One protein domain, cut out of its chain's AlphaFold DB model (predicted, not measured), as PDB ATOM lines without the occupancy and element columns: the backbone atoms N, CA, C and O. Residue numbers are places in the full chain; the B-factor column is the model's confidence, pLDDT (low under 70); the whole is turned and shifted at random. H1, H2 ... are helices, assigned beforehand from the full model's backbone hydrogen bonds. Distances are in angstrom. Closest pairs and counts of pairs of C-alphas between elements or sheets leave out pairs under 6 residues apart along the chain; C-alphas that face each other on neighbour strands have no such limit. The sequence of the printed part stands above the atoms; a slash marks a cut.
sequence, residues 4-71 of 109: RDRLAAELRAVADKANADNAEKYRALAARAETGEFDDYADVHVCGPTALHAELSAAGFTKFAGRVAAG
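AT A GLANCE: This is residues 4 to 71 of the 109 residues of an uncharacterized protein of Roseovarius sp (UniProt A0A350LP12). Two helical hairpins, H1 with H2 and H3 with H4, lie side by side, the four helices running roughly along the long axis, alternately one way and the other; the hairpins are only loosely joined, with H2 near H3. The long loop of residues 35 to 47 passes from one hairpin to the other at one end of the long axis. The printed part has 68 residues with four named helices, in the order H1, H2, H3, H4, and no named strand; the class is all helix. The whole is compact, with a radius of gyration of the C-alphas of 11.0 A, and its outline is elongated, 32 by 20 by 17 A.

IN THESE COORDINATES: H1, residues 4 to 15, begins at C-alpha 4 (69.776, 87.043, 321.875) and is 16.4 A long from first to last C-alpha. H2, residues 20 to 34, is the longest helix at 21.1 A and ends at C-alpha 34 (74.437, 88.389, 323.805). H3, residues 48 to 58, is 15.5 A long. H4, residues 62 to 69, is 10.1 A long and ends at C-alpha 69 (57.703, 96.689, 321.537).

HOW THE PARTS SIT: H1 and H2 form a hairpin and touch, closest at the C-alphas of Ala 15 and Ala 23, 4.0 A apart, with a shallow tilt of 6 degrees, opposite ways. H2 and H3 are near each other. H3 and H4 form the second hairpin and touch, closest at the C-alphas of His 53 and Ala 65, 4.8 A apart, with a shallow tilt of 13 degrees, opposite ways. H1 and H4 are only just apart, their closest C-alphas 8.5 A from each other. H1 and H3 are apart, as are H2 and H4. Each O i to N i+4 pair is within hydrogen-bond range in H1, H3 and H4, and 10 of 11 are in H2.

THE WHOLE: The two C-alphas farthest apart are those of Asn 19 and Asp 43, at 32.5 A. The printed part has no cut. The links H1 to H2 and H3 to H4 are tight, and the link H2 to H3, 13 residues, is long. The mean pLDDT of the printed part is 96.5, and no printed residue is under 70.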
ATOM      1  N   ARG A   4      68.616  86.252 321.431       95.88
ATOM      2  CA  ARG A   4      69.776  87.043 321.875       95.88
ATOM      3  C   ARG A   4      70.769  87.398 320.765       95.88
ATOM      4  O   ARG A   4      71.230  88.535 320.687       95.88
ATOM      5  N   ASP A   5      71.057  86.453 319.867       97.38
ATOM      6  CA  ASP A   5      72.023  86.652 318.782       97.38
ATOM      7  C   ASP A   5      71.453  87.617 317.731       97.38
ATOM      8  O   ASP A   5      72.157  88.514 317.264       97.38
ATOM      9  N   ARG A   6      70.164  87.457 317.378       96.94
ATOM     10  CA  ARG A   6      69.454  88.348 316.442       96.94
ATOM     11  C   ARG A   6      69.426  89.779 316.974       96.94
ATOM     12  O   ARG A   6      69.757  90.711 316.243       96.94
ATOM     13  N   LEU A   7      69.068  89.942 318.247       97.94
ATOM     14  CA  LEU A   7      69.007  91.242 318.906       97.94
ATOM     15  C   LEU A   7      70.386  91.915 318.949       97.94
ATOM     16  O   LEU A   7      70.528  93.069 318.541       97.94
ATOM     17  N   ALA A   8      71.415  91.191 319.393       98.31
ATOM     18  CA  ALA A   8      72.772  91.721 319.461       98.31
ATOM     19  C   ALA A   8      73.323  92.109 318.082       98.31
ATOM     20  O   ALA A   8      73.952  93.161 317.935       98.31
ATOM     21  N   ALA A   9      73.082  91.284 317.059       98.38
ATOM     22  CA  ALA A   9      73.490  91.578 315.690       98.38
ATOM     23  C   ALA A   9      72.837  92.867 315.173       98.38
ATOM     24  O   ALA A   9      73.520  93.719 314.601       98.38
ATOM     25  N   GLU A  10      71.543  93.052 315.425       98.25
ATOM     26  CA  GLU A  10      70.814  94.227 314.957       98.25
ATOM     27  C   GLU A  10      71.223  95.507 315.702       98.25
ATOM     28  O   GLU A  10      71.417  96.554 315.083       98.25
ATOM     29  N   LEU A  11      71.450  95.427 317.018       98.44
ATOM     30  CA  LEU A  11      72.000  96.539 317.800       98.44
ATOM     31  C   LEU A  11      73.371  96.978 317.258       98.44
ATOM     32  O   LEU A  11      73.619  98.177 317.109       98.44
ATOM     33  N   ARG A  12      74.242  96.032 316.883       98.56
ATOM     34  CA  ARG A  12      75.530  96.347 316.237       98.56
ATOM     35  C   ARG A  12      75.361  96.969 314.858       98.56
ATOM     36  O   ARG A  12      76.004  97.975 314.572       98.56
ATOM     37  N   ALA A  13      74.466  96.428 314.036       98.19
ATOM     38  CA  ALA A  13      74.196  96.964 312.706       98.19
ATOM     39  C   ALA A  13      73.689  98.416 312.755       98.19
ATOM     40  O   ALA A  13      73.967  99.211 311.851       98.19
ATOM     41  N   VAL A  14      72.954  98.780 313.809       97.25
ATOM     42  CA  VAL A  14      72.533 100.163 314.060       97.25
ATOM     43  C   VAL A  14      73.685 101.007 314.606       97.25
ATOM     44  O   VAL A  14      73.845 102.148 314.167       97.25
ATOM     45  N   ALA A  15      74.524 100.458 315.487       97.50
ATOM     46  CA  ALA A  15      75.716 101.140 315.990       97.50
ATOM     47  C   ALA A  15      76.663 101.579 314.863       97.50
ATOM     48  O   ALA A  15      77.157 102.703 314.881       97.50
ATOM     49  N   ASP A  16      76.873 100.735 313.851       97.81
ATOM     50  CA  ASP A  16      77.777 101.022 312.727       97.81
ATOM     51  C   ASP A  16      77.291 102.167 311.822       97.81
ATOM     52  O   ASP A  16      78.068 102.732 311.054       97.81
ATOM     53  N   LYS A  17      76.011 102.537 311.927       96.56
ATOM     54  CA  LYS A  17      75.393 103.651 311.190       96.56
ATOM     55  C   LYS A  17      75.211 104.904 312.053       96.56
ATOM     56  O   LYS A  17      74.760 105.931 311.546       96.56
ATOM     57  N   ALA A  18      75.489 104.819 313.352       96.00
ATOM     58  CA  ALA A  18      75.266 105.895 314.306       96.00
ATOM     59  C   ALA A  18      76.495 106.814 314.437       96.00
ATOM     60  O   ALA A  18      77.601 106.486 314.013       96.00
ATOM     61  N   ASN A  19      76.305 107.982 315.060       96.38
ATOM     62  CA  ASN A  19      77.435 108.785 315.540       96.38
ATOM     63  C   ASN A  19      78.166 108.059 316.688       96.38
ATOM     64  O   ASN A  19      77.624 107.114 317.260       96.38
ATOM     65  N   ALA A  20      79.376 108.510 317.033       96.38
ATOM     66  CA  ALA A  20      80.237 107.835 318.007       96.38
ATOM     67  C   ALA A  20      79.549 107.590 319.366       96.38
ATOM     68  O   ALA A  20      79.511 106.448 319.824       96.38
ATOM     69  N   ASP A  21      78.931 108.623 319.946       94.25
ATOM     70  CA  ASP A  21      78.281 108.548 321.261       94.25
ATOM     71  C   ASP A  21      77.125 107.537 321.284       94.25
ATOM     72  O   ASP A  21      76.940 106.779 322.238       94.25
ATOM     73  N   ASN A  22      76.321 107.505 320.220       95.88
ATOM     74  CA  ASN A  22      75.217 106.557 320.110       95.88
ATOM     75  C   ASN A  22      75.714 105.147 319.782       95.88
ATOM     76  O   ASN A  22      75.162 104.173 320.293       95.88
ATOM     77  N   ALA A  23      76.750 105.027 318.954       97.25
ATOM     78  CA  ALA A  23      77.340 103.747 318.594       97.25
ATOM     79  C   ALA A  23      77.894 103.020 319.827       97.25
ATOM     80  O   ALA A  23      77.715 101.809 319.948       97.25
ATOM     81  N   GLU A  24      78.510 103.743 320.766       97.81
ATOM     82  CA  GLU A  24      78.970 103.172 322.035       97.81
ATOM     83  C   GLU A  24      77.806 102.583 322.846       97.81
ATOM     84  O   GLU A  24      77.857 101.417 323.242       97.81
ATOM     85  N   LYS A  25      76.713 103.339 323.009       97.62
ATOM     86  CA  LYS A  25      75.518 102.881 323.736       97.62
ATOM     87  C   LYS A  25      74.884 101.646 323.096       97.62
ATOM     88  O   LYS A  25      74.569 100.686 323.797       97.62
ATOM     89  N   TYR A  26      74.734 101.636 321.770       98.06
ATOM     90  CA  TYR A  26      74.203 100.470 321.060       98.06
ATOM     91  C   TYR A  26      75.110  99.244 321.196       98.06
ATOM     92  O   TYR A  26      74.605  98.138 321.375       98.06
ATOM     93  N   ARG A  27      76.438  99.410 321.164       98.31
ATOM     94  CA  ARG A  27      77.376  98.293 321.366       98.31
ATOM     95  C   ARG A  27      77.345  97.758 322.795       98.31
ATOM     96  O   ARG A  27      77.415  96.546 322.970       98.31
ATOM     97  N   ALA A  28      77.195  98.628 323.792       98.19
ATOM     98  CA  ALA A  28      77.025  98.210 325.181       98.19
ATOM     99  C   ALA A  28      75.741  97.381 325.366       98.19
ATOM    100  O   ALA A  28      75.778  96.313 325.975       98.19
ATOM    101  N   LEU A  29      74.626  97.824 324.772       98.06
ATOM    102  CA  LEU A  29      73.381  97.051 324.753       98.06
ATOM    103  C   LEU A  29      73.534  95.735 323.983       98.06
ATOM    104  O   LEU A  29      73.024  94.717 324.433       98.06
ATOM    105  N   ALA A  30      74.266  95.725 322.865       98.31
ATOM    106  CA  ALA A  30      74.511  94.503 322.101       98.31
ATOM    107  C   ALA A  30      75.281  93.458 322.920       98.31
ATOM    108  O   ALA A  30      74.911  92.291 322.910       98.31
ATOM    109  N   ALA A  31      76.318  93.872 323.654       98.38
ATOM    110  CA  ALA A  31      77.090  92.969 324.508       98.38
ATOM    111  C   ALA A  31      76.237  92.362 325.632       98.38
ATOM    112  O   ALA A  31      76.382  91.186 325.949       98.38
ATOM    113  N   ARG A  32      75.320  93.149 326.208       98.06
ATOM    114  CA  ARG A  32      74.339  92.677 327.198       98.06
ATOM    115  C   ARG A  32      73.300  91.745 326.582       98.06
ATOM    116  O   ARG A  32      72.994  90.708 327.153       98.06
ATOM    117  N   ALA A  33      72.813  92.057 325.384       97.56
ATOM    118  CA  ALA A  33      71.893  91.184 324.667       97.56
ATOM    119  C   ALA A  33      72.500  89.794 324.422       97.56
ATOM    120  O   ALA A  33      71.819  88.806 324.653       97.56
ATOM    121  N   GLU A  34      73.782  89.689 324.050       97.00
ATOM    122  CA  GLU A  34      74.437  88.389 323.805       97.00
ATOM    123  C   GLU A  34      74.485  87.450 325.005       97.00
ATOM    124  O   GLU A  34      74.556  86.233 324.825       97.00
ATOM    125  N   THR A  35      74.454  87.982 326.226       96.19
ATOM    126  CA  THR A  35      74.423  87.142 327.429       96.19
ATOM    127  C   THR A  35      73.045  86.518 327.658       96.19
ATOM    128  O   THR A  35      72.924  85.622 328.491       96.19
ATOM    129  N   GLY A  36      72.027  86.949 326.904       95.31
ATOM    130  CA  GLY A  36      70.623  86.612 327.124       95.31
ATOM    131  C   GLY A  36      69.947  87.501 328.167       95.31
ATOM    132  O   GLY A  36      68.864  87.164 328.626       95.31
ATOM    133  N   GLU A  37      70.553  88.632 328.561       97.31
ATOM    134  CA  GLU A  37      69.999  89.515 329.602       97.31
ATOM    135  C   GLU A  37      68.542  89.927 329.329       97.31
ATOM    136  O   GLU A  37      67.746  90.048 330.259       97.31
ATOM    137  N   PHE A  38      68.199  90.143 328.059       97.00
ATOM    138  CA  PHE A  38      66.880  90.612 327.639       97.00
ATOM    139  C   PHE A  38      65.980  89.503 327.079       97.00
ATOM    140  O   PHE A  38      64.938  89.829 326.516       97.00
ATOM    141  N   ASP A  39      66.365  88.231 327.211       94.44
ATOM    142  CA  ASP A  39      65.538  87.110 326.757       94.44
ATOM    143  C   ASP A  39      64.224  87.051 327.558       94.44
ATOM    144  O   ASP A  39      64.195  87.358 328.754       94.44
ATOM    145  N   ASP A  40      63.137  86.604 326.922       91.00
ATOM    146  CA  ASP A  40      61.805  86.475 327.543       91.00
ATOM    147  C   ASP A  40      61.794  85.616 328.814       91.00
ATOM    148  O   ASP A  40      60.957  85.804 329.695       91.00
ATOM    149  N   TYR A  41      62.733  84.674 328.901       88.00
ATOM    150  CA  TYR A  41      62.813  83.669 329.956       88.00
ATOM    151  C   TYR A  41      64.011  83.851 330.895       88.00
ATOM    152  O   TYR A  41      64.321  82.943 331.667       88.00
ATOM    153  N   ALA A  42      64.729  84.975 330.802       89.00
ATOM    154  CA  ALA A  42      65.836  85.276 331.700       89.00
ATOM    155  C   ALA A  42      65.334  85.896 333.012       89.00
ATOM    156  O   ALA A  42      64.518  86.812 333.006       89.00
ATOM    157  N   ASP A  43      65.912  85.478 334.139       89.31
ATOM    158  CA  ASP A  43      65.532  85.982 335.470       89.31
ATOM    159  C   ASP A  43      66.176  87.335 335.831       89.31
ATOM    160  O   ASP A  43      66.015  87.830 336.948       89.31
ATOM    161  N   VAL A  44      66.946  87.943 334.920       94.50
ATOM    162  CA  VAL A  44      67.650  89.209 335.198       94.50
ATOM    163  C   VAL A  44      66.664  90.368 335.365       94.50
ATOM    164  O   VAL A  44      66.856  91.227 336.227       94.50
ATOM    165  N   HIS A  45      65.591  90.369 334.572       92.62
ATOM    166  CA  HIS A  45      64.526  91.367 334.608       92.62
ATOM    167  C   HIS A  45      63.177  90.668 334.744       92.62
ATOM    168  O   HIS A  45      62.988  89.580 334.219       92.62
ATOM    169  N   VAL A  46      62.193  91.332 335.358       91.44
ATOM    170  CA  VAL A  46      60.805  90.819 335.396       91.44
ATOM    171  C   VAL A  46      60.250  90.591 333.983       91.44
ATOM    172  O   VAL A  46      59.436  89.700 333.768       91.44
ATOM    173  N   CYS A  47      60.677  91.416 333.022       94.12
ATOM    174  CA  CYS A  47      60.416  91.234 331.599       94.12
ATOM    175  C   CYS A  47      61.571  91.858 330.804       94.12
ATOM    176  O   CYS A  47      61.674  93.088 330.721       94.12
ATOM    177  N   GLY A  48      62.437  91.015 330.235       96.06
ATOM    178  CA  GLY A  48      63.616  91.424 329.463       96.06
ATOM    179  C   GLY A  48      63.306  92.424 328.339       96.06
ATOM    180  O   GLY A  48      63.866  93.527 328.352       96.06
ATOM    181  N   PRO A  49      62.354  92.132 327.430       96.06
ATOM    182  CA  PRO A  49      61.973  93.052 326.357       96.06
ATOM    183  C   PRO A  49      61.445  94.401 326.864       96.06
ATOM    184  O   PRO A  49      61.750  95.450 326.291       96.06
ATOM    185  N   THR A  50      60.708  94.411 327.981       96.56
ATOM    186  CA  THR A  50      60.211  95.657 328.591       96.56
ATOM    187  C   THR A  50      61.355  96.500 329.157       96.56
ATOM    188  O   THR A  50      61.374  97.717 328.955       96.56
ATOM    189  N   ALA A  51      62.325  95.871 329.830       97.44
ATOM    190  CA  ALA A  51      63.513  96.557 330.335       97.44
ATOM    191  C   ALA A  51      64.326  97.170 329.184       97.44
ATOM    192  O   ALA A  51      64.639  98.363 329.208       97.44
ATOM    193  N   LEU A  52      64.560  96.398 328.119       97.81
ATOM    194  CA  LEU A  52      65.249  96.877 326.925       97.81
ATOM    195  C   LEU A  52      64.517  98.050 326.261       97.81
ATOM    196  O   LEU A  52      65.138  99.059 325.923       97.81
ATOM    197  N   HIS A  53      63.196  97.949 326.092       98.12
ATOM    198  CA  HIS A  53      62.380  99.034 325.551       98.12
ATOM    199  C   HIS A  53      62.535 100.322 326.372       98.12
ATOM    200  O   HIS A  53      62.690 101.407 325.798       98.12
ATOM    201  N   ALA A  54      62.503 100.219 327.703       97.75
ATOM    202  CA  ALA A  54      62.648 101.363 328.596       97.75
ATOM    203  C   ALA A  54      64.034 102.012 328.469       97.75
ATOM    204  O   ALA A  54      64.124 103.233 328.330       97.75
ATOM    205  N   GLU A  55      65.102 101.212 328.441       97.69
ATOM    206  CA  GLU A  55      66.470 101.711 328.285       97.69
ATOM    207  C   GLU A  55      66.697 102.384 326.928       97.69
ATOM    208  O   GLU A  55      67.216 103.502 326.862       97.69
ATOM    209  N   LEU A  56      66.249 101.751 325.838       97.88
ATOM    210  CA  LEU A  56      66.306 102.333 324.496       97.88
ATOM    211  C   LEU A  56      65.529 103.654 324.438       97.88
ATOM    212  O   LEU A  56      66.015 104.637 323.880       97.88
ATOM    213  N   SER A  57      64.339 103.698 325.039       97.75
ATOM    214  CA  SER A  57      63.506 104.904 325.077       97.75
ATOM    215  C   SER A  57      64.173 106.031 325.863       97.75
ATOM    216  O   SER A  57      64.236 107.159 325.371       97.75
ATOM    217  N   ALA A  58      64.732 105.732 327.038       96.62
ATOM    218  CA  ALA A  58      65.454 106.698 327.866       96.62
ATOM    219  C   ALA A  58      66.710 107.242 327.165       96.62
ATOM    220  O   ALA A  58      67.050 108.415 327.317       96.62
ATOM    221  N   ALA A  59      67.369 106.420 326.345       94.12
ATOM    222  CA  ALA A  59      68.502 106.828 325.519       94.12
ATOM    223  C   ALA A  59      68.104 107.608 324.246       94.12
ATOM    224  O   ALA A  59      68.982 108.064 323.511       94.12
ATOM    225  N   GLY A  60      66.805 107.776 323.971       95.62
ATOM    226  CA  GLY A  60      66.290 108.454 322.777       95.62
ATOM    227  C   GLY A  60      66.245 107.577 321.517       95.62
ATOM    228  O   GLY A  60      65.997 108.077 320.420       95.62
ATOM    229  N   PHE A  61      66.446 106.265 321.644       96.69
ATOM    230  CA  PHE A  61      66.460 105.283 320.552       96.69
ATOM    231  C   PHE A  61      65.057 104.765 320.208       96.69
ATOM    232  O   PHE A  61      64.824 103.568 320.037       96.69
ATOM    233  N   THR A  62      64.105 105.688 320.068       96.81
ATOM    234  CA  THR A  62      62.663 105.397 319.990       96.81
ATOM    235  C   THR A  62      62.264 104.490 318.825       96.81
ATOM    236  O   THR A  62      61.352 103.683 318.962       96.81
ATOM    237  N   LYS A  63      62.966 104.556 317.686       97.12
ATOM    238  CA  LYS A  63      62.703 103.664 316.541       97.12
ATOM    239  C   LYS A  63      63.050 102.208 316.843       97.12
ATOM    240  O   LYS A  63      62.287 101.320 316.483       97.12
ATOM    241  N   PHE A  64      64.196 101.967 317.481       98.06
ATOM    242  CA  PHE A  64      64.583 100.612 317.871       98.06
ATOM    243  C   PHE A  64      63.686 100.117 319.003       98.06
ATOM    244  O   PHE A  64      63.198  98.995 318.941       98.06
ATOM    245  N   ALA A  65      63.389 100.982 319.979       98.19
ATOM    246  CA  ALA A  65      62.437 100.673 321.041       98.19
ATOM    247  C   ALA A  65      61.085 100.216 320.463       98.19
ATOM    248  O   ALA A  65      60.569  99.181 320.864       98.19
ATOM    249  N   GLY A  66      60.562 100.908 319.444       98.25
ATOM    250  CA  GLY A  66      59.323 100.511 318.768       98.25
ATOM    251  C   GLY A  66      59.364  99.114 318.136       98.25
ATOM    252  O   GLY A  66      58.351  98.427 318.143       98.25
ATOM    253  N   ARG A  67      60.522  98.665 317.637       98.31
ATOM    254  CA  ARG A  67      60.704  97.303 317.097       98.31
ATOM    255  C   ARG A  67      60.682  96.243 318.193       98.31
ATOM    256  O   ARG A  67      60.039  95.213 318.026       98.31
ATOM    257  N   VAL A  68      61.326  96.529 319.326       97.50
ATOM    258  CA  VAL A  68      61.264  95.673 320.524       97.50
ATOM    259  C   VAL A  68      59.821  95.563 321.012       97.50
ATOM    260  O   VAL A  68      59.323  94.463 321.192       97.50
ATOM    261  N   ALA A  69      59.109  96.686 321.129       97.31
ATOM    262  CA  ALA A  69      57.703  96.689 321.537       97.31
ATOM    263  C   ALA A  69      56.764  95.979 320.543       97.31
ATOM    264  O   ALA A  69      55.682  95.548 320.928       97.31
ATOM    265  N   ALA A  70      57.155  95.873 319.271       97.75
ATOM    266  CA  ALA A  70      56.414  95.138 318.250       97.75
ATOM    267  C   ALA A  70      56.687  93.621 318.267       97.75
ATOM    268  O   ALA A  70      56.150  92.913 317.417       97.75
ATOM    269  N   GLY A  71      57.522  93.137 319.191       95.81
ATOM    270  CA  GLY A  71      57.853  91.723 319.341       95.81
ATOM    271  C   GLY A  71      58.857  91.192 318.317       95.81
ATOM    272  O   GLY A  71      58.983  89.987 318.116       95.81
TER     273      GLY A  71